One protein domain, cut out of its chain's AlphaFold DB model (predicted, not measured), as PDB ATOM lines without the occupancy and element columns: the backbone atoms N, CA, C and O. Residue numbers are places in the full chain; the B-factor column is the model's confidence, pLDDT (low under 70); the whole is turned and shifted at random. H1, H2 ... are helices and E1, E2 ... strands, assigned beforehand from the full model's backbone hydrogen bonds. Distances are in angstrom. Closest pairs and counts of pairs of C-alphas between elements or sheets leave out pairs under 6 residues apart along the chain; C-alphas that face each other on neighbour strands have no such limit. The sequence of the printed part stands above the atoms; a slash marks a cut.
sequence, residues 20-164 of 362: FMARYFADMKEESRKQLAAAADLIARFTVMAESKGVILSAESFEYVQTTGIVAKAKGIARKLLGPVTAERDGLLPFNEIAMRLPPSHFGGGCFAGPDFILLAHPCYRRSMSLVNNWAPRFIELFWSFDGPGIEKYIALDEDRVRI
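This is residues 20 to 164 of the 362 residues of an uncharacterized protein of Pseudomonas aeruginosa (UniProt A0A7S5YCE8). A small, strongly twisted and curled sheet of five strands makes the core, with two helices in succession, H1 and H2, at its E1 and E2 end and H3 across E6. Beyond the other part of the sheet lie H4, H5 and E5, and two stretches stick out: residues 20 to 27 of H1 and residues 146 to 151. The printed part has 145 residues, with five named helices and six named strands in the order H1 H2 E1 E2 H3 H4 E3 E4 H5 E5 E6. The sheet's order is E1 E2 E6 E4 E3, antiparallel throughout, and the class is mixed, helices and strands. The whole is compact, with a radius of gyration of the C-alphas of 16.0 A and spans of 52 by 39 by 27 A.

H1, residues 20 to 38, begins at C-alpha 20 (9.030, 42.069, 142.788) and is 27.0 A long; H2, residues 40 to 52, is 18.8 A long. E1 is residues 62 to 65, E2 69 to 73, H3 77 to 82 and H4 95 to 101. E3 is residues 111 to 113, E4 118 to 121, H5 139 to 145 and E5 152 to 155. E6, residues 157 to 163, is 12.3 A long and ends at C-alpha 163 (32.407, 28.995, 130.560).

Hairpin E1 and E2 has N 63 and O 71 at 3.0 A; E2 and E6 have N 72 and O 162 at 2.9 A. E6 and E4 have N 118 and O 163 at 2.8 A, and hairpin E3 and E4 has N 112 and O 119 at 2.9 A. H1 and H2 make two layers with the sheet, helices on one face of it. H1 is over E1 at a height over the sheet of 5.1 A; its closest C-alphas to E1 are those of Ser 32 and Tyr 64, 5.0 A. H3 is over E6 at a height over the sheet of 7.8 A, across the strands at 84 degrees on the local plane; the closest C-alphas are those of Ala 78 and Glu 159, 4.9 A. H4 only grazes the sheet with residues 98 to 101; its closest C-alphas to E5 are those of Phe 95 and Tyr 154, 5.0 A. E5 pairs with no named strand and runs on into E6 at 67 degrees. H5 is not on the sheet, but only just, with 4 pairs of C-alphas within 10 A. Every O i to N i+4 pair is within hydrogen-bond range in H1, H2, H3 and H5; in H4, 2 of 3 are.

The C-alphas of Phe 20 and Gly 150, the two farthest apart, are 53.2 A apart. The printed part has no cut. The links H3 to H4 and E4 to H5 are long. Mean pLDDT of the printed part is 91.8; residues 106 to 107 and 136 to 137 are under 70.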
ATOM      1  N   PHE A  20       8.021  42.984 142.262       82.69
ATOM      2  CA  PHE A  20       9.030  42.069 142.788       82.69
ATOM      3  C   PHE A  20       9.930  41.517 141.675       82.69
ATOM      4  O   PHE A  20      11.156  41.570 141.797       82.69
ATOM      5  N   MET A  21       9.336  41.039 140.578       84.19
ATOM      6  CA  MET A  21      10.073  40.508 139.431       84.19
ATOM      7  C   MET A  21      10.944  41.580 138.771       84.19
ATOM      8  O   MET A  21      12.102  41.316 138.450       84.19
ATOM      9  N   ALA A  22      10.439  42.809 138.626       88.38
ATOM     10  CA  ALA A  22      11.210  43.924 138.081       88.38
ATOM     11  C   ALA A  22      12.453  44.234 138.930       88.38
ATOM     12  O   ALA A  22      13.547  44.384 138.381       88.38
ATOM     13  N   ARG A  23      12.307  44.271 140.263       90.81
ATOM     14  CA  ARG A  23      13.440  44.464 141.181       90.81
ATOM     15  C   ARG A  23      14.437  43.311 141.095       90.81
ATOM     16  O   ARG A  23      15.623  43.561 140.930       90.81
ATOM     17  N   TYR A  24      13.955  42.070 141.100       87.38
ATOM     18  CA  TYR A  24      14.800  40.887 140.942       87.38
ATOM     19  C   TYR A  24      15.654  40.946 139.662       87.38
ATOM     20  O   TYR A  24      16.862  40.715 139.702       87.38
ATOM     21  N   PHE A  25      15.063  41.320 138.522       87.94
ATOM     22  CA  PHE A  25      15.817  41.470 137.275       87.94
ATOM     23  C   PHE A  25      16.812  42.637 137.308       87.94
ATOM     24  O   PHE A  25      17.876  42.542 136.689       87.94
ATOM     25  N   ALA A  26      16.492  43.731 138.001       91.31
ATOM     26  CA  ALA A  26      17.413  44.851 138.179       91.31
ATOM     27  C   ALA A  26      18.637  44.441 139.013       91.31
ATOM     28  O   ALA A  26      19.767  44.656 138.566       91.31
ATOM     29  N   ASP A  27      18.411  43.767 140.142       91.44
ATOM     30  CA  ASP A  27      19.464  43.237 141.013       91.44
ATOM     31  C   ASP A  27      20.360  42.260 140.240       91.44
ATOM     32  O   ASP A  27      21.588  42.334 140.305       91.44
ATOM     33  N   MET A  28      19.764  41.402 139.404       88.88
ATOM     34  CA  MET A  28      20.522  40.463 138.577       88.88
ATOM     35  C   MET A  28      21.396  41.145 137.522       88.88
ATOM     36  O   MET A  28      22.526  40.715 137.282       88.88
ATOM     37  N   LYS A  29      20.916  42.234 136.914       91.06
ATOM     38  CA  LYS A  29      21.714  43.047 135.980       91.06
ATOM     39  C   LYS A  29      22.845  43.791 136.679       91.06
ATOM     40  O   LYS A  29      23.880  44.045 136.061       91.06
ATOM     41  N   GLU A  30      22.639  44.226 137.917       93.75
ATOM     42  CA  GLU A  30      23.689  44.862 138.710       93.75
ATOM     43  C   GLU A  30      24.768  43.853 139.107       93.75
ATOM     44  O   GLU A  30      25.951  44.110 138.882       93.75
ATOM     45  N   GLU A  31      24.368  42.687 139.609       92.75
ATOM     46  CA  GLU A  31      25.291  41.612 139.969       92.75
ATOM     47  C   GLU A  31      26.104  41.143 138.760       92.75
ATOM     48  O   GLU A  31      27.325  41.039 138.832       92.75
ATOM     49  N   SER A  32      25.450  40.960 137.609       93.38
ATOM     50  CA  SER A  32      26.131  40.597 136.365       93.38
ATOM     51  C   SER A  32      27.215  41.609 135.978       93.38
ATOM     52  O   SER A  32      28.345  41.224 135.681       93.38
ATOM     53  N   ARG A  33      26.927  42.915 136.086       94.81
ATOM     54  CA  ARG A  33      27.925  43.971 135.846       94.81
ATOM     55  C   ARG A  33      29.098  43.901 136.825       94.81
ATOM     56  O   ARG A  33      30.238  44.047 136.393       94.81
ATOM     57  N   LYS A  34      28.838  43.666 138.115       96.38
ATOM     58  CA  LYS A  34      29.890  43.534 139.140       96.38
ATOM     59  C   LYS A  34      30.796  42.336 138.864       96.38
ATOM     60  O   LYS A  34      32.015  42.487 138.883       96.38
ATOM     61  N   GLN A  35      30.212  41.179 138.559       96.38
ATOM     62  CA  GLN A  35      30.956  39.948 138.287       96.38
ATOM     63  C   GLN A  35      31.797  40.055 137.008       96.38
ATOM     64  O   GLN A  35      32.967  39.685 137.011       96.38
ATOM     65  N   LEU A  36      31.249  40.636 135.934       96.81
ATOM     66  CA  LEU A  36      32.005  40.876 134.700       96.81
ATOM     67  C   LEU A  36      33.155  41.872 134.907       96.81
ATOM     68  O   LEU A  36      34.249  41.648 134.396       96.81
ATOM     69  N   ALA A  37      32.940  42.937 135.689       96.88
ATOM     70  CA  ALA A  37      33.995  43.894 136.022       96.88
ATOM     71  C   ALA A  37      35.119  43.245 136.848       96.88
ATOM     72  O   ALA A  37      36.294  43.469 136.568       96.88
ATOM     73  N   ALA A  38      34.771  42.398 137.821       96.44
ATOM     74  CA  ALA A  38      35.746  41.640 138.603       96.44
ATOM     75  C   ALA A  38      36.529  40.618 137.753       96.44
ATOM     76  O   ALA A  38      37.679  40.313 138.057       96.44
ATOM     77  N   ALA A  39      35.929  40.117 136.671       96.88
ATOM     78  CA  ALA A  39      36.532  39.160 135.747       96.88
ATOM     79  C   ALA A  39      37.239  39.808 134.536       96.88
ATOM     80  O   ALA A  39      37.585  39.096 133.592       96.88
ATOM     81  N   ALA A  40      37.474  41.126 134.531       97.38
ATOM     82  CA  ALA A  40      38.001  41.847 133.365       97.38
ATOM     83  C   ALA A  40      39.319  41.259 132.819       97.38
ATOM     84  O   ALA A  40      39.440  41.027 131.616       97.38
ATOM     85  N   ASP A  41      40.274  40.933 133.696       97.06
ATOM     86  CA  ASP A  41      41.556  40.349 133.283       97.06
ATOM     87  C   ASP A  41      41.392  38.947 132.683       97.06
ATOM     88  O   ASP A  41      42.087  38.579 131.734       97.06
ATOM     89  N   LEU A  42      40.469  38.149 133.228       97.19
ATOM     90  CA  LEU A  42      40.134  36.825 132.701       97.19
ATOM     91  C   LEU A  42      39.517  36.944 131.304       97.19
ATOM     92  O   LEU A  42      39.946  36.247 130.387       97.19
ATOM     93  N   ILE A  43      38.556  37.856 131.137       98.06
ATOM     94  CA  ILE A  43      37.899  38.147 129.858       98.06
ATOM     95  C   ILE A  43      38.928  38.587 128.812       98.06
ATOM     96  O   ILE A  43      38.914  38.077 127.690       98.06
ATOM     97  N   ALA A  44      39.856  39.477 129.174       97.69
ATOM     98  CA  ALA A  44      40.901  39.948 128.270       97.69
ATOM     99  C   ALA A  44      41.823  38.803 127.815       97.69
ATOM    100  O   ALA A  44      42.041  38.628 126.615       97.69
ATOM    101  N   ARG A  45      42.310  37.973 128.752       97.31
ATOM    102  CA  ARG A  45      43.146  36.802 128.423       97.31
ATOM    103  C   ARG A  45      42.413  35.806 127.529       97.31
ATOM    104  O   ARG A  45      42.968  35.352 126.530       97.31
ATOM    105  N   PHE A  46      41.163  35.491 127.867       98.06
ATOM    106  CA  PHE A  46      40.349  34.572 127.083       98.06
ATOM    107  C   PHE A  46      40.074  35.109 125.674       98.06
ATOM    108  O   PHE A  46      40.140  34.346 124.716       98.06
ATOM    109  N   THR A  47      39.830  36.414 125.523       98.19
ATOM    110  CA  THR A  47      39.603  37.054 124.215       98.19
ATOM    111  C   THR A  47      40.797  36.857 123.281       98.19
ATOM    112  O   THR A  47      40.610  36.420 122.148       98.19
ATOM    113  N   VAL A  48      42.024  37.073 123.767       97.69
ATOM    114  CA  VAL A  48      43.252  36.848 122.980       97.69
ATOM    115  C   VAL A  48      43.399  35.374 122.586       97.69
ATOM    116  O   VAL A  48      43.720  35.053 121.440       97.69
ATOM    117  N   MET A  49      43.130  34.454 123.519       97.12
ATOM    118  CA  MET A  49      43.167  33.014 123.239       97.12
ATOM    119  C   MET A  49      42.132  32.630 122.171       97.12
ATOM    120  O   MET A  49      42.467  31.944 121.205       97.12
ATOM    121  N   ALA A  50      40.897  33.112 122.302       97.56
ATOM    122  CA  ALA A  50      39.809  32.843 121.373       97.56
ATOM    123  C   ALA A  50      40.102  33.402 119.966       97.56
ATOM    124  O   ALA A  50      39.867  32.714 118.967       97.56
ATOM    125  N   GLU A  51      40.703  34.591 119.876       97.12
ATOM    126  CA  GLU A  51      41.120  35.202 118.610       97.12
ATOM    127  C   GLU A  51      42.169  34.346 117.888       97.12
ATOM    128  O   GLU A  51      42.040  34.097 116.688       97.12
ATOM    129  N   SER A  52      43.126  33.766 118.625       95.75
ATOM    130  CA  SER A  52      44.110  32.820 118.063       95.75
ATOM    131  C   SER A  52      43.476  31.558 117.448       95.75
ATOM    132  O   SER A  52      44.106  30.861 116.650       95.75
ATOM    133  N   LYS A  53      42.215  31.268 117.795       95.38
ATOM    134  CA  LYS A  53      41.396  30.163 117.271       95.38
ATOM    135  C   LYS A  53      40.335  30.633 116.263       95.38
ATOM    136  O   LYS A  53      39.463  29.851 115.883       95.38
ATOM    137  N   GLY A  54      40.386  31.890 115.819       95.38
ATOM    138  CA  GLY A  54      39.445  32.449 114.844       95.38
ATOM    139  C   GLY A  54      38.053  32.750 115.416       95.38
ATOM    140  O   GLY A  54      37.044  32.672 114.698       95.38
ATOM    141  N   VAL A  55      37.971  33.048 116.714       97.19
ATOM    142  CA  VAL A  55      36.757  33.521 117.389       97.19
ATOM    143  C   VAL A  55      36.964  34.979 117.788       97.19
ATOM    144  O   VAL A  55      37.798  35.282 118.632       97.19
ATOM    145  N   ILE A  56      36.184  35.880 117.198       95.88
ATOM    146  CA  ILE A  56      36.203  37.303 117.543       95.88
ATOM    147  C   ILE A  56      35.129  37.540 118.602       95.88
ATOM    148  O   ILE A  56      33.969  37.186 118.384       95.88
ATOM    149  N   LEU A  57      35.517  38.124 119.734       97.56
ATOM    150  CA  LEU A  57      34.633  38.414 120.862       97.56
ATOM    151  C   LEU A  57      34.662  39.909 121.174       97.56
ATOM    152  O   LEU A  57      35.709  40.548 121.094       97.56
ATOM    153  N   SER A  58      33.507  40.458 121.535       95.56
ATOM    154  CA  SER A  58      33.366  41.829 122.030       95.56
ATOM    155  C   SER A  58      32.936  41.814 123.496       95.56
ATOM    156  O   SER A  58      32.662  40.758 124.062       95.56
ATOM    157  N   ALA A  59      32.821  42.985 124.124       92.12
ATOM    158  CA  ALA A  59      32.293  43.085 125.486       92.12
ATOM    159  C   ALA A  59      30.875  42.486 125.624       92.12
ATOM    160  O   ALA A  59      30.544  41.927 126.665       92.12
ATOM    161  N   GLU A  60      30.059  42.543 124.567       95.12
ATOM    162  CA  GLU A  60      28.695  41.991 124.537       95.12
ATOM    163  C   GLU A  60      28.669  40.460 124.404       95.12
ATOM    164  O   GLU A  60      27.645  39.821 124.657       95.12
ATOM    165  N   SER A  61      29.800  39.853 124.035       97.44
ATOM    166  CA  SER A  61      29.952  38.399 123.982       97.44
ATOM    167  C   SER A  61      30.006  37.760 125.368       97.44
ATOM    168  O   SER A  61      29.927  36.540 125.458       97.44
ATOM    169  N   PHE A  62      30.138  38.537 126.444       97.69
ATOM    170  CA  PHE A  62      30.282  38.008 127.795       97.69
ATOM    171  C   PHE A  62      29.039  38.270 128.636       97.69
ATOM    172  O   PHE A  62      28.453  39.350 128.616       97.69
ATOM    173  N   GLU A  63      28.647  37.268 129.412       95.88
ATOM    174  CA  GLU A  63      27.584  37.386 130.400       95.88
ATOM    175  C   GLU A  63      27.952  36.636 131.677       95.88
ATOM    176  O   GLU A  63      28.659  35.629 131.647       95.88
ATOM    177  N   TYR A  64      27.447  37.116 132.809       94.81
ATOM    178  CA  TYR A  64      27.435  36.336 134.037       94.81
ATOM    179  C   TYR A  64      26.084  35.643 134.192       94.81
ATOM    180  O   TYR A  64      25.034  36.291 134.182       94.81
ATOM    181  N   VAL A  65      26.125  34.327 134.374       91.62
ATOM    182  CA  VAL A  65      24.961  33.493 134.669       91.62
ATOM    183  C   VAL A  65      25.183  32.866 136.034       91.62
ATOM    184  O   VAL A  65      26.075  32.040 136.185       91.62
ATOM    185  N   GLN A  66      24.347  33.194 137.018       88.50
ATOM    186  CA  GLN A  66      24.533  32.772 138.414       88.50
ATOM    187  C   GLN A  66      24.761  31.258 138.595       88.50
ATOM    188  O   GLN A  66      25.530  30.839 139.454       88.50
ATOM    189  N   THR A  67      24.100  30.425 137.791       87.25
ATOM    190  CA  THR A  67      24.218  28.958 137.860       87.25
ATOM    191  C   THR A  67      25.414  28.399 137.094       87.25
ATOM    192  O   THR A  67      25.804  27.260 137.330       87.25
ATOM    193  N   THR A  68      25.974  29.164 136.152       89.75
ATOM    194  CA  THR A  68      27.025  28.692 135.239       89.75
ATOM    195  C   THR A  68      28.377  29.347 135.526       89.75
ATOM    196  O   THR A  68      29.365  28.626 135.563       89.75
ATOM    197  N   GLY A  69      28.435  30.660 135.753       92.94
ATOM    198  CA  GLY A  69      29.662  31.445 135.915       92.94
ATOM    199  C   GLY A  69      29.775  32.557 134.869       92.94
ATOM    200  O   GLY A  69      28.767  33.102 134.415       92.94
ATOM    201  N   ILE A  70      31.008  32.879 134.481       96.25
ATOM    202  CA  ILE A  70      31.314  33.821 133.401       96.25
ATOM    203  C   ILE A  70      31.302  33.051 132.081       96.25
ATOM    204  O   ILE A  70      32.093  32.129 131.867       96.25
ATOM    205  N   VAL A  71      30.384  33.422 131.195       96.69
ATOM    206  CA  VAL A  71      30.120  32.726 129.935       96.69
ATOM    207  C   VAL A  71      30.508  33.618 128.765       96.69
ATOM    208  O   VAL A  71      30.098  34.776 128.699       96.69
ATOM    209  N   ALA A  72      31.269  33.060 127.828       98.00
ATOM    210  CA  ALA A  72      31.533  33.658 126.528       98.00
ATOM    211  C   ALA A  72      30.581  33.070 125.479       98.00
ATOM    212  O   ALA A  72      30.376  31.854 125.428       98.00
ATOM    213  N   LYS A  73      30.026  33.936 124.631       97.12
ATOM    214  CA  LYS A  73      29.025  33.619 123.612       97.12
ATOM    215  C   LYS A  73      29.510  34.031 122.231       97.12
ATOM    216  O   LYS A  73      29.784  35.206 121.987       97.12
ATOM    217  N   ALA A  74      29.548  33.076 121.314       96.94
ATOM    218  CA  ALA A  74      29.692  33.324 119.885       96.94
ATOM    219  C   ALA A  74      29.276  32.074 119.112       96.94
ATOM    220  O   ALA A  74      29.496  30.956 119.575       96.94
ATOM    221  N   LYS A  75      28.725  32.257 117.908       95.19
ATOM    222  CA  LYS A  75      28.255  31.138 117.088       95.19
ATOM    223  C   LYS A  75      29.378  30.120 116.831       95.19
ATOM    224  O   LYS A  75      30.408  30.469 116.246       95.19
ATOM    225  N   GLY A  76      29.174  28.876 117.257       95.25
ATOM    226  CA  GLY A  76      30.116  27.768 117.116       95.25
ATOM    227  C   GLY A  76      31.409  27.901 117.931       95.25
ATOM    228  O   GLY A  76      32.398  27.241 117.595       95.25
ATOM    229  N   ILE A  77      31.451  28.751 118.965       97.75
ATOM    230  CA  ILE A  77      32.643  28.956 119.807       97.75
ATOM    231  C   ILE A  77      33.168  27.641 120.388       97.75
ATOM    232  O   ILE A  77      34.368  27.385 120.310       97.75
ATOM    233  N   ALA A  78      32.294  26.764 120.884       96.75
ATOM    234  CA  ALA A  78      32.708  25.503 121.491       96.75
ATOM    235  C   ALA A  78      33.451  24.608 120.491       96.75
ATOM    236  O   ALA A  78      34.507  24.066 120.807       96.75
ATOM    237  N   ARG A  79      32.943  24.506 119.254       94.69
ATOM    238  CA  ARG A  79      33.561  23.718 118.175       94.69
ATOM    239  C   ARG A  79      34.915  24.285 117.764       94.69
ATOM    240  O   ARG A  79      35.875  23.534 117.616       94.69
ATOM    241  N   LYS A  80      34.999  25.609 117.601       95.69
ATOM    242  CA  LYS A  80      36.246  26.292 117.233       95.69
ATOM    243  C   LYS A  80      37.332  26.101 118.294       95.69
ATOM    244  O   LYS A  80      38.477  25.826 117.942       95.69
ATOM    245  N   LEU A  81      36.972  26.193 119.576       96.56
ATOM    246  CA  LEU A  81      37.911  26.026 120.687       96.56
ATOM    247  C   LEU A  81      38.305  24.561 120.928       96.56
ATOM    248  O   LEU A  81      39.479  24.284 121.165       96.56
ATOM    249  N   LEU A  82      37.363  23.618 120.815       95.06
ATOM    250  CA  LEU A  82      37.622  22.172 120.914       95.06
ATOM    251  C   LEU A  82      38.546  21.661 119.790       95.06
ATOM    252  O   LEU A  82      39.241  20.648 119.943       95.06
ATOM    253  N   GLY A  83      38.550  22.353 118.650       91.12
ATOM    254  CA  GLY A  83      39.268  21.942 117.453       91.12
ATOM    255  C   GLY A  83      38.551  20.815 116.698       91.12
ATOM    256  O   GLY A  83      37.406  20.477 117.000       91.12
ATOM    257  N   PRO A  84      39.205  20.206 115.694       90.19
ATOM    258  CA  PRO A  84      38.547  19.294 114.763       90.19
ATOM    259  C   PRO A  84      38.129  18.002 115.465       90.19
ATOM    260  O   PRO A  84      38.992  17.208 115.821       90.19
ATOM    261  N   VAL A  85      36.834  17.793 115.682       92.75
ATOM    262  CA  VAL A  85      36.244  16.516 116.112       92.75
ATOM    263  C   VAL A  85      35.131  16.200 115.127       92.75
ATOM    264  O   VAL A  85      34.278  17.055 114.869       92.75
ATOM    265  N   THR A  86      35.163  15.004 114.550       91.44
ATOM    266  CA  THR A  86      34.177  14.599 113.549       91.44
ATOM    267  C   THR A  86      32.831  14.409 114.236       91.44
ATOM    268  O   THR A  86      32.679  13.557 115.107       91.44
ATOM    269  N   ALA A  87      31.857  15.236 113.862       91.44
ATOM    270  CA  ALA A  87      30.481  15.033 114.281       91.44
ATOM    271  C   ALA A  87      29.852  13.891 113.482       91.44
ATOM    272  O   ALA A  87      30.100  13.736 112.283       91.44
ATOM    273  N   GLU A  88      28.986  13.141 114.145       92.50
ATOM    274  CA  GLU A  88      28.077  12.216 113.490       92.50
ATOM    275  C   GLU A  88      27.062  12.979 112.619       92.50
ATOM    276  O   GLU A  88      26.859  14.187 112.767       92.50
ATOM    277  N   ARG A  89      26.371  12.273 111.713       88.50
ATOM    278  CA  ARG A  89      25.343  12.886 110.840       88.50
ATOM    279  C   ARG A  89      24.217  13.575 111.620       88.50
ATOM    280  O   ARG A  89      23.562  14.460 111.084       88.50
ATOM    281  N   ASP A  90      23.985  13.144 112.857       88.94
ATOM    282  CA  ASP A  90      23.000  13.698 113.787       88.94
ATOM    283  C   ASP A  90      23.548  14.869 114.630       88.94
ATOM    284  O   ASP A  90      22.853  15.357 115.519       88.94
ATOM    285  N   GLY A  91      24.769  15.339 114.347       91.44
ATOM    286  CA  GLY A  91      25.427  16.465 115.017       91.44
ATOM    287  C   GLY A  91      26.116  16.100 116.334       91.44
ATOM    288  O   GLY A  91      26.899  16.900 116.856       91.44
ATOM    289  N   LEU A  92      25.879  14.894 116.859       96.75
ATOM    290  CA  LEU A  92      26.478  14.445 118.109       96.75
ATOM    291  C   LEU A  92      27.986  14.244 117.974       96.75
ATOM    292  O   LEU A  92      28.504  13.879 116.917       96.75
ATOM    293  N   LEU A  93      28.687  14.449 119.082       96.81
ATOM    294  CA  LEU A  93      30.121  14.233 119.181       96.81
ATOM    295  C   LEU A  93      30.448  12.960 119.956       96.81
ATOM    296  O   LEU A  93      29.815  12.729 120.990       96.81
ATOM    297  N   PRO A  94      31.459  12.179 119.534       96.75
ATOM    298  CA  PRO A  94      31.964  11.067 120.326       96.75
ATOM    299  C   PRO A  94      32.474  11.564 121.683       96.75
ATOM    300  O   PRO A  94      33.372  12.405 121.763       96.75
ATOM    301  N   PHE A  95      31.908  11.034 122.764       95.75
ATOM    302  CA  PHE A  95      32.231  11.444 124.131       95.75
ATOM    303  C   PHE A  95      33.722  11.302 124.430       95.75
ATOM    304  O   PHE A  95      34.341  12.220 124.965       95.75
ATOM    305  N   ASN A  96      34.290  10.148 124.075       94.00
ATOM    306  CA  ASN A  96      35.671   9.806 124.397       94.00
ATOM    307  C   ASN A  96      36.663  10.716 123.660       94.00
ATOM    308  O   ASN A  96      37.669  11.106 124.244       94.00
ATOM    309  N   GLU A  97      36.356  11.133 122.427       95.50
ATOM    310  CA  GLU A  97      37.199  12.084 121.691       95.50
ATOM    311  C   GLU A  97      37.220  13.469 122.343       95.50
ATOM    312  O   GLU A  97      38.275  14.106 122.393       95.50
ATOM    313  N   ILE A  98      36.082  13.932 122.878       95.75
ATOM    314  CA  ILE A  98      36.043  15.179 123.652       95.75
ATOM    315  C   ILE A  98      36.831  15.000 124.953       95.75
ATOM    316  O   ILE A  98      37.714  15.805 125.246       95.75
ATOM    317  N   ALA A  99      36.555  13.921 125.694       93.69
ATOM    318  CA  ALA A  99      37.162  13.618 126.990       93.69
ATOM    319  C   ALA A  99      38.695  13.511 126.929       93.69
ATOM    320  O   ALA A  99      39.377  13.901 127.875       93.69
ATOM    321  N   MET A 100      39.247  13.022 125.814       93.25
ATOM    322  CA  MET A 100      40.693  12.971 125.580       93.25
ATOM    323  C   MET A 100      41.346  14.355 125.475       93.25
ATOM    324  O   MET A 100      42.536  14.485 125.751       93.25
ATOM    325  N   ARG A 101      40.602  15.380 125.044       93.62
ATOM    326  CA  ARG A 101      41.109  16.756 124.887       93.62
ATOM    327  C   ARG A 101      40.828  17.607 126.109       93.62
ATOM    328  O   ARG A 101      41.671  18.390 126.534       93.62
ATOM    329  N   LEU A 102      39.617  17.474 126.629       93.75
ATOM    330  CA  LEU A 102      39.095  18.214 127.762       93.75
ATOM    331  C   LEU A 102      38.445  17.178 128.671       93.75
ATOM    332  O   LEU A 102      37.362  16.694 128.344       93.75
ATOM    333  N   PRO A 103      39.093  16.777 129.772       91.75
ATOM    334  CA  PRO A 103      38.558  15.726 130.613       91.75
ATOM    335  C   PRO A 103      37.217  16.139 131.239       91.75
ATOM    336  O   PRO A 103      36.993  17.317 131.547       91.75
ATOM    337  N   PRO A 104      36.317  15.169 131.470       90.25
ATOM    338  CA  PRO A 104      35.208  15.288 132.403       90.25
ATOM    339  C   PRO A 104      35.564  16.091 133.659       90.25
ATOM    340  O   PRO A 104      36.525  15.774 134.359       90.25
ATOM    341  N   SER A 105      34.779  17.122 133.977       84.12
ATOM    342  CA  SER A 105      34.949  17.843 135.237       84.12
ATOM    343  C   SER A 105      34.672  16.910 136.416       84.12
ATOM    344  O   SER A 105      33.595  16.327 136.524       84.12
ATOM    345  N   HIS A 106      35.627  16.826 137.342       66.75
ATOM    346  CA  HIS A 106      35.518  15.995 138.545       66.75
ATOM    347  C   HIS A 106      34.396  16.438 139.493       66.75
ATOM    348  O   HIS A 106      33.947  15.649 140.316       66.75
ATOM    349  N   PHE A 107      33.944  17.694 139.399       62.12
ATOM    350  CA  PHE A 107      33.008  18.273 140.369       62.12
ATOM    351  C   PHE A 107      31.645  18.648 139.769       62.12
ATOM    352  O   PHE A 107      30.950  19.495 140.325       62.12
ATOM    353  N   GLY A 108      31.265  18.068 138.625       71.25
ATOM    354  CA  GLY A 108      29.913  18.224 138.084       71.25
ATOM    355  C   GLY A 108      29.753  17.648 136.680       71.25
ATOM    356  O   GLY A 108      30.542  17.963 135.786       71.25
ATOM    357  N   GLY A 109      28.721  16.819 136.488       79.94
ATOM    358  CA  GLY A 109      28.354  16.284 135.175       79.94
ATOM    359  C   GLY A 109      27.982  17.391 134.185       79.94
ATOM    360  O   GLY A 109      27.561  18.478 134.574       79.94
ATOM    361  N   GLY A 110      28.151  17.116 132.890       88.62
ATOM    362  CA  GLY A 110      27.797  18.059 131.822       88.62
ATOM    363  C   GLY A 110      28.837  19.140 131.540       88.62
ATOM    364  O   GLY A 110      28.563  20.048 130.757       88.62
ATOM    365  N   CYS A 111      30.020  19.038 132.142       92.44
ATOM    366  CA  CYS A 111      31.137  19.948 131.922       92.44
ATOM    367  C   CYS A 111      32.396  19.160 131.534       92.44
ATOM    368  O   CYS A 111      32.781  18.225 132.242       92.44
ATOM    369  N   PHE A 112      33.075  19.578 130.466       94.06
ATOM    370  CA  PHE A 112      34.454  19.170 130.173       94.06
ATOM    371  C   PHE A 112      35.386  20.337 130.492       94.06
ATOM    372  O   PHE A 112      35.232  21.413 129.915       94.06
ATOM    373  N   ALA A 113      36.313  20.150 131.429       91.75
ATOM    374  CA  ALA A 113      37.131  21.233 131.963       91.75
ATOM    375  C   ALA A 113      38.533  21.226 131.348       91.75
ATOM    376  O   ALA A 113      39.287  20.268 131.510       91.75
ATOM    377  N   GLY A 114      38.868  22.310 130.654       92.06
ATOM    378  CA  GLY A 114      40.216  22.615 130.194       92.06
ATOM    379  C   GLY A 114      40.907  23.652 131.070       92.06
ATOM    380  O   GLY A 114      40.316  24.135 132.033       92.06
ATOM    381  N   PRO A 115      42.149  24.023 130.719       91.38
ATOM    382  CA  PRO A 115      42.903  25.038 131.450       91.38
ATOM    383  C   PRO A 115      42.312  26.448 131.299       91.38
ATOM    384  O   PRO A 115      42.302  27.205 132.263       91.38
ATOM    385  N   ASP A 116      41.794  26.790 130.116       93.94
ATOM    386  CA  ASP A 116      41.346  28.157 129.801       93.94
ATOM    387  C   ASP A 116      39.819  28.305 129.733       93.94
ATOM    388  O   ASP A 116      39.295  29.418 129.767       93.94
ATOM    389  N   PHE A 117      39.094  27.195 129.576       95.69
ATOM    390  CA  PHE A 117      37.639  27.189 129.440       95.69
ATOM    391  C   PHE A 117      37.028  25.834 129.780       95.69
ATOM    392  O   PHE A 117      37.698  24.803 129.837       95.69
ATOM    393  N   ILE A 118      35.713  25.843 129.962       95.50
ATOM    394  CA  ILE A 118      34.877  24.676 130.199       95.50
ATOM    395  C   ILE A 118      33.849  24.582 129.069       95.50
ATOM    396  O   ILE A 118      33.072  25.515 128.839       95.50
ATOM    397  N   LEU A 119      33.822  23.435 128.387       95.94
ATOM    398  CA  LEU A 119      32.725  23.085 127.486       95.94
ATOM    399  C   LEU A 119      31.527  22.608 128.292       95.94
ATOM    400  O   LEU A 119      31.675  21.875 129.271       95.94
ATOM    401  N   LEU A 120      30.343  22.990 127.833       94.69
ATOM    402  CA  LEU A 120      29.074  22.672 128.466       94.69
ATOM    403  C   LEU A 120      28.310  21.679 127.585       94.69
ATOM    404  O   LEU A 120      28.335  21.778 126.359       94.69
ATOM    405  N   ALA A 121      27.615  20.727 128.202       94.38
ATOM    406  CA  ALA A 121      26.634  19.898 127.511       94.38
ATOM    407  C   ALA A 121      25.496  20.766 126.940       94.38
ATOM    408  O   ALA A 121      25.309  21.914 127.340       94.38
ATOM    409  N   HIS A 122      24.716  20.231 126.006       93.44
ATOM    410  CA  HIS A 122      23.638  20.992 125.373       93.44
ATOM    411  C   HIS A 122      22.597  21.517 126.396       93.44
ATOM    412  O   HIS A 122      22.208  20.784 127.312       93.44
ATOM    413  N   PRO A 123      22.054  22.742 126.248       89.56
ATOM    414  CA  PRO A 123      21.087  23.317 127.195       89.56
ATOM    415  C   PRO A 123      19.816  22.501 127.444       89.56
ATOM    416  O   PRO A 123      19.181  22.656 128.482       89.56
ATOM    417  N   CYS A 124      19.457  21.599 126.531       89.19
ATOM    418  CA  CYS A 124      18.308  20.704 126.684       89.19
ATOM    419  C   CYS A 124      18.373  19.797 127.926       89.19
ATOM    420  O   CYS A 124      17.334  19.307 128.364       89.19
ATOM    421  N   TYR A 125      19.558  19.586 128.505       88.12
ATOM    422  CA  TYR A 125      19.716  18.857 129.770       88.12
ATOM    423  C   TYR A 125      19.412  19.700 131.014       88.12
ATOM    424  O   TYR A 125      19.339  19.166 132.120       88.12
ATOM    425  N   ARG A 126      19.265  21.020 130.866       86.38
ATOM    426  CA  ARG A 126      18.947  21.927 131.973       86.38
ATOM    427  C   ARG A 126      17.469  21.833 132.315       86.38
ATOM    428  O   ARG A 126      16.630  21.503 131.471       86.38
ATOM    429  N   ARG A 127      17.125  22.197 133.550       80.38
ATOM    430  CA  ARG A 127      15.721  22.298 133.962       80.38
ATOM    431  C   ARG A 127      14.961  23.243 133.036       80.38
ATOM    432  O   ARG A 127      15.414  24.361 132.775       80.38
ATOM    433  N   SER A 128      13.814  22.779 132.551       78.44
ATOM    434  CA  SER A 128      12.978  23.498 131.579       78.44
ATOM    435  C   SER A 128      13.725  23.896 130.298       78.44
ATOM    436  O   SER A 128      13.302  24.815 129.611       78.44
ATOM    437  N   MET A 129      14.852  23.232 129.996       83.25
ATOM    438  CA  MET A 129      15.720  23.518 128.847       83.25
ATOM    439  C   MET A 129      16.239  24.969 128.821       83.25
ATOM    440  O   MET A 129      16.600  25.496 127.774       83.25
ATOM    441  N   SER A 130      16.268  25.624 129.988       81.94
ATOM    442  CA  SER A 130      16.607  27.037 130.119       81.94
ATOM    443  C   SER A 130      18.113  27.262 130.201       81.94
ATOM    444  O   SER A 130      18.822  26.595 130.956       81.94
ATOM    445  N   LEU A 131      18.585  28.286 129.491       83.44
ATOM    446  CA  LEU A 131      19.983  28.714 129.452       83.44
ATOM    447  C   LEU A 131      20.523  29.222 130.795       83.44
ATOM    448  O   LEU A 131      21.742  29.269 130.950       83.44
ATOM    449  N   VAL A 132      19.655  29.586 131.744       84.00
ATOM    450  CA  VAL A 132      20.042  30.134 133.059       84.00
ATOM    451  C   VAL A 132      19.898  29.133 134.205       84.00
ATOM    452  O   VAL A 132      20.331  29.413 135.319       84.00
ATOM    453  N   ASN A 133      19.317  27.959 133.950       83.81
ATOM    454  CA  ASN A 133      19.133  26.923 134.963       83.81
ATOM    455  C   ASN A 133      20.337  25.973 135.035       83.81
ATOM    456  O   ASN A 133      21.119  25.868 134.088       83.81
ATOM    457  N   ASN A 134      20.460  25.258 136.157       82.00
ATOM    458  CA  ASN A 134      21.464  24.210 136.321       82.00
ATOM    459  C   ASN A 134      21.035  22.883 135.662       82.00
ATOM    460  O   ASN A 134      19.879  22.709 135.245       82.00
ATOM    461  N   TRP A 135      21.976  21.941 135.588       79.44
ATOM    462  CA  TRP A 135      21.734  20.557 135.195       79.44
ATOM    463  C   TRP A 135      20.852  19.863 136.235       79.44
ATOM    464  O   TRP A 135      21.294  19.522 137.326       79.44
ATOM    465  N   ALA A 136      19.586  19.671 135.892       68.94
ATOM    466  CA  ALA A 136      18.655  18.874 136.669       68.94
ATOM    467  C   ALA A 136      17.563  18.406 135.710       68.94
ATOM    468  O   ALA A 136      16.892  19.251 135.097       68.94
ATOM    469  N   PRO A 137      17.352  17.090 135.559       67.00
ATOM    470  CA  PRO A 137      17.749  15.973 136.445       67.00
ATOM    471  C   PRO A 137      19.159  15.377 136.230       67.00
ATOM    472  O   PRO A 137      19.857  15.734 135.283       67.00
ATOM    473  N   ARG A 138      19.546  14.409 137.085       79.44
ATOM    474  CA  ARG A 138      20.856  13.710 137.128       79.44
ATOM    475  C   ARG A 138      21.211  12.882 135.884       79.44
ATOM    476  O   ARG A 138      22.249  12.223 135.877       79.44
ATOM    477  N   PHE A 139      20.403  12.927 134.821       89.56
ATOM    478  CA  PHE A 139      20.679  12.230 133.562       89.56
ATOM    479  C   PHE A 139      22.118  12.456 133.090       89.56
ATOM    480  O   PHE A 139      22.816  11.505 132.757       89.56
ATOM    481  N   ILE A 140      22.578  13.711 133.096       88.94
ATOM    482  CA  ILE A 140      23.906  14.047 132.582       88.94
ATOM    483  C   ILE A 140      25.035  13.482 133.452       88.94
ATOM    484  O   ILE A 140      26.064  13.078 132.923       88.94
ATOM    485  N   GLU A 141      24.843  13.404 134.771       87.00
ATOM    486  CA  GLU A 141      25.805  12.805 135.704       87.00
ATOM    487  C   GLU A 141      25.888  11.289 135.514       87.00
ATOM    488  O   GLU A 141      26.981  10.718 135.462       87.00
ATOM    489  N   LEU A 142      24.724  10.647 135.369       89.44
ATOM    490  CA  LEU A 142      24.626   9.227 135.056       89.44
ATOM    491  C   LEU A 142      25.323   8.935 133.724       89.44
ATOM    492  O   LEU A 142      26.179   8.065 133.653       89.44
ATOM    493  N   PHE A 143      25.038   9.724 132.690       92.56
ATOM    494  CA  PHE A 143      25.659   9.588 131.376       92.56
ATOM    495  C   PHE A 143      27.183   9.800 131.413       92.56
ATOM    496  O   PHE A 143      27.929   9.105 130.717       92.56
ATOM    497  N   TRP A 144      27.665  10.731 132.243       90.06
ATOM    498  CA  TRP A 144      29.097  10.973 132.448       90.06
ATOM    499  C   TRP A 144      29.812   9.758 133.020       90.06
ATOM    500  O   TRP A 144      30.828   9.328 132.481       90.06
ATOM    501  N   SER A 145      29.254   9.226 134.107       89.31
ATOM    502  CA  SER A 145      29.840   8.145 134.901       89.31
ATOM    503  C   SER A 145      29.617   6.757 134.307       89.31
ATOM    504  O   SER A 145      30.322   5.821 134.675       89.31
ATOM    505  N   PHE A 146      28.656   6.614 133.394       92.06
ATOM    506  CA  PHE A 146      28.358   5.345 132.754       92.06
ATOM    507  C   PHE A 146      29.478   4.921 131.805       92.06
ATOM    508  O   PHE A 146      29.836   5.660 130.888       92.06
ATOM    509  N   ASP A 147      29.990   3.714 131.998       90.25
ATOM    510  CA  ASP A 147      30.974   3.084 131.126       90.25
ATOM    511  C   ASP A 147      30.710   1.574 131.072       90.25
ATOM    512  O   ASP A 147      30.123   0.997 131.996       90.25
ATOM    513  N   GLY A 148      31.108   0.929 129.982       89.81
ATOM    514  CA  GLY A 148      30.871  -0.491 129.773       89.81
ATOM    515  C   GLY A 148      31.576  -1.040 128.533       89.81
ATOM    516  O   GLY A 148      31.801  -0.312 127.566       89.81
ATOM    517  N   PRO A 149      31.924  -2.339 128.524       92.06
ATOM    518  CA  PRO A 149      32.593  -2.947 127.384       92.06
ATOM    519  C   PRO A 149      31.704  -2.887 126.136       92.06
ATOM    520  O   PRO A 149      30.560  -3.338 126.153       92.06
ATOM    521  N   GLY A 150      32.248  -2.336 125.048       93.81
ATOM    522  CA  GLY A 150      31.541  -2.191 123.773       93.81
ATOM    523  C   GLY A 150      30.490  -1.078 123.740       93.81
ATOM    524  O   GLY A 150      29.745  -1.009 122.769       93.81
ATOM    525  N   ILE A 151      30.411  -0.234 124.776       96.12
ATOM    526  CA  ILE A 151      29.531   0.935 124.805       96.12
ATOM    527  C   ILE A 151      30.225   2.131 124.148       96.12
ATOM    528  O   ILE A 151      31.335   2.508 124.519       96.12
ATOM    529  N   GLU A 152      29.525   2.788 123.230       96.75
ATOM    530  CA  GLU A 152      29.947   4.039 122.607       96.75
ATOM    531  C   GLU A 152      28.948   5.143 122.945       96.75
ATOM    532  O   GLU A 152      27.751   5.034 122.674       96.75
ATOM    533  N   LYS A 153      29.446   6.230 123.539       96.50
ATOM    534  CA  LYS A 153      28.635   7.376 123.957       96.50
ATOM    535  C   LYS A 153      28.865   8.560 123.035       96.50
ATOM    536  O   LYS A 153      30.006   8.908 122.732       96.50
ATOM    537  N   TYR A 154      27.784   9.242 122.690       97.62
ATOM    538  CA  TYR A 154      27.809  10.480 121.928       97.62
ATOM    539  C   TYR A 154      26.912  11.519 122.584       97.62
ATOM    540  O   TYR A 154      25.851  11.184 123.113       97.62
ATOM    541  N   ILE A 155      27.331  12.779 122.537       96.44
ATOM    542  CA  ILE A 155      26.639  13.870 123.219       96.44
ATOM    543  C   ILE A 155      26.650  15.161 122.400       96.44
ATOM    544  O   ILE A 155      27.602  15.450 121.675       96.44
ATOM    545  N   ALA A 156      25.582  15.942 122.527       95.81
ATOM    546  CA  ALA A 156      25.501  17.306 122.039       95.81
ATOM    547  C   ALA A 156      26.128  18.278 123.050       95.81
ATOM    548  O   ALA A 156      25.884  18.202 124.259       95.81
ATOM    549  N   LEU A 157      26.903  19.227 122.538       95.19
ATOM    550  CA  LEU A 157      27.460  20.329 123.316       95.19
ATOM    551  C   LEU A 157      26.607  21.583 123.154       95.19
ATOM    552  O   LEU A 157      25.868  21.725 122.184       95.19
ATOM    553  N   ASP A 158      26.742  22.511 124.091       94.69
ATOM    554  CA  ASP A 158      26.361  23.897 123.859       94.69
ATOM    555  C   ASP A 158      27.348  24.509 122.857       94.69
ATOM    556  O   ASP A 158      28.491  24.807 123.199       94.69
ATOM    557  N   GLU A 159      26.951  24.603 121.588       94.69
ATOM    558  CA  GLU A 159      27.886  24.987 120.525       94.69
ATOM    559  C   GLU A 159      28.279  26.467 120.577       94.69
ATOM    560  O   GLU A 159      29.371  26.839 120.132       94.69
ATOM    561  N   ASP A 160      27.408  27.293 121.155       95.75
ATOM    562  CA  ASP A 160      27.489  28.749 121.088       95.75
ATOM    563  C   ASP A 160      27.963  29.384 122.398       95.75
ATOM    564  O   ASP A 160      28.124  30.608 122.465       95.75
ATOM    565  N   ARG A 161      28.217  28.574 123.435       96.31
ATOM    566  CA  ARG A 161      28.647  29.053 124.750       96.31
ATOM    567  C   ARG A 161      29.742  28.193 125.360       96.31
ATOM    568  O   ARG A 161      29.690  26.968 125.340       96.31
ATOM    569  N   VAL A 162      30.695  28.857 126.004       97.00
ATOM    570  CA  VAL A 162      31.668  28.221 126.902       97.00
ATOM    571  C   VAL A 162      31.776  29.017 128.191       97.00
ATOM    572  O   VAL A 162      31.588  30.233 128.199       97.00
ATOM    573  N   ARG A 163      32.090  28.337 129.289       95.56
ATOM    574  CA  ARG A 163      32.407  28.995 130.560       95.56
ATOM    575  C   ARG A 163      33.911  29.265 130.625       95.56
ATOM    576  O   ARG A 163      34.684  28.396 130.237       95.56
ATOM    577  N   ILE A 164      34.326  30.429 131.123       96.50
ATOM    578  CA  ILE A 164      35.746  30.841 131.126       96.50
ATOM    579  C   ILE A 164      36.361  30.929 132.526       96.50
ATOM    580  O   ILE A 164      37.574  30.854 132.679       96.50
TER     581      ILE A 164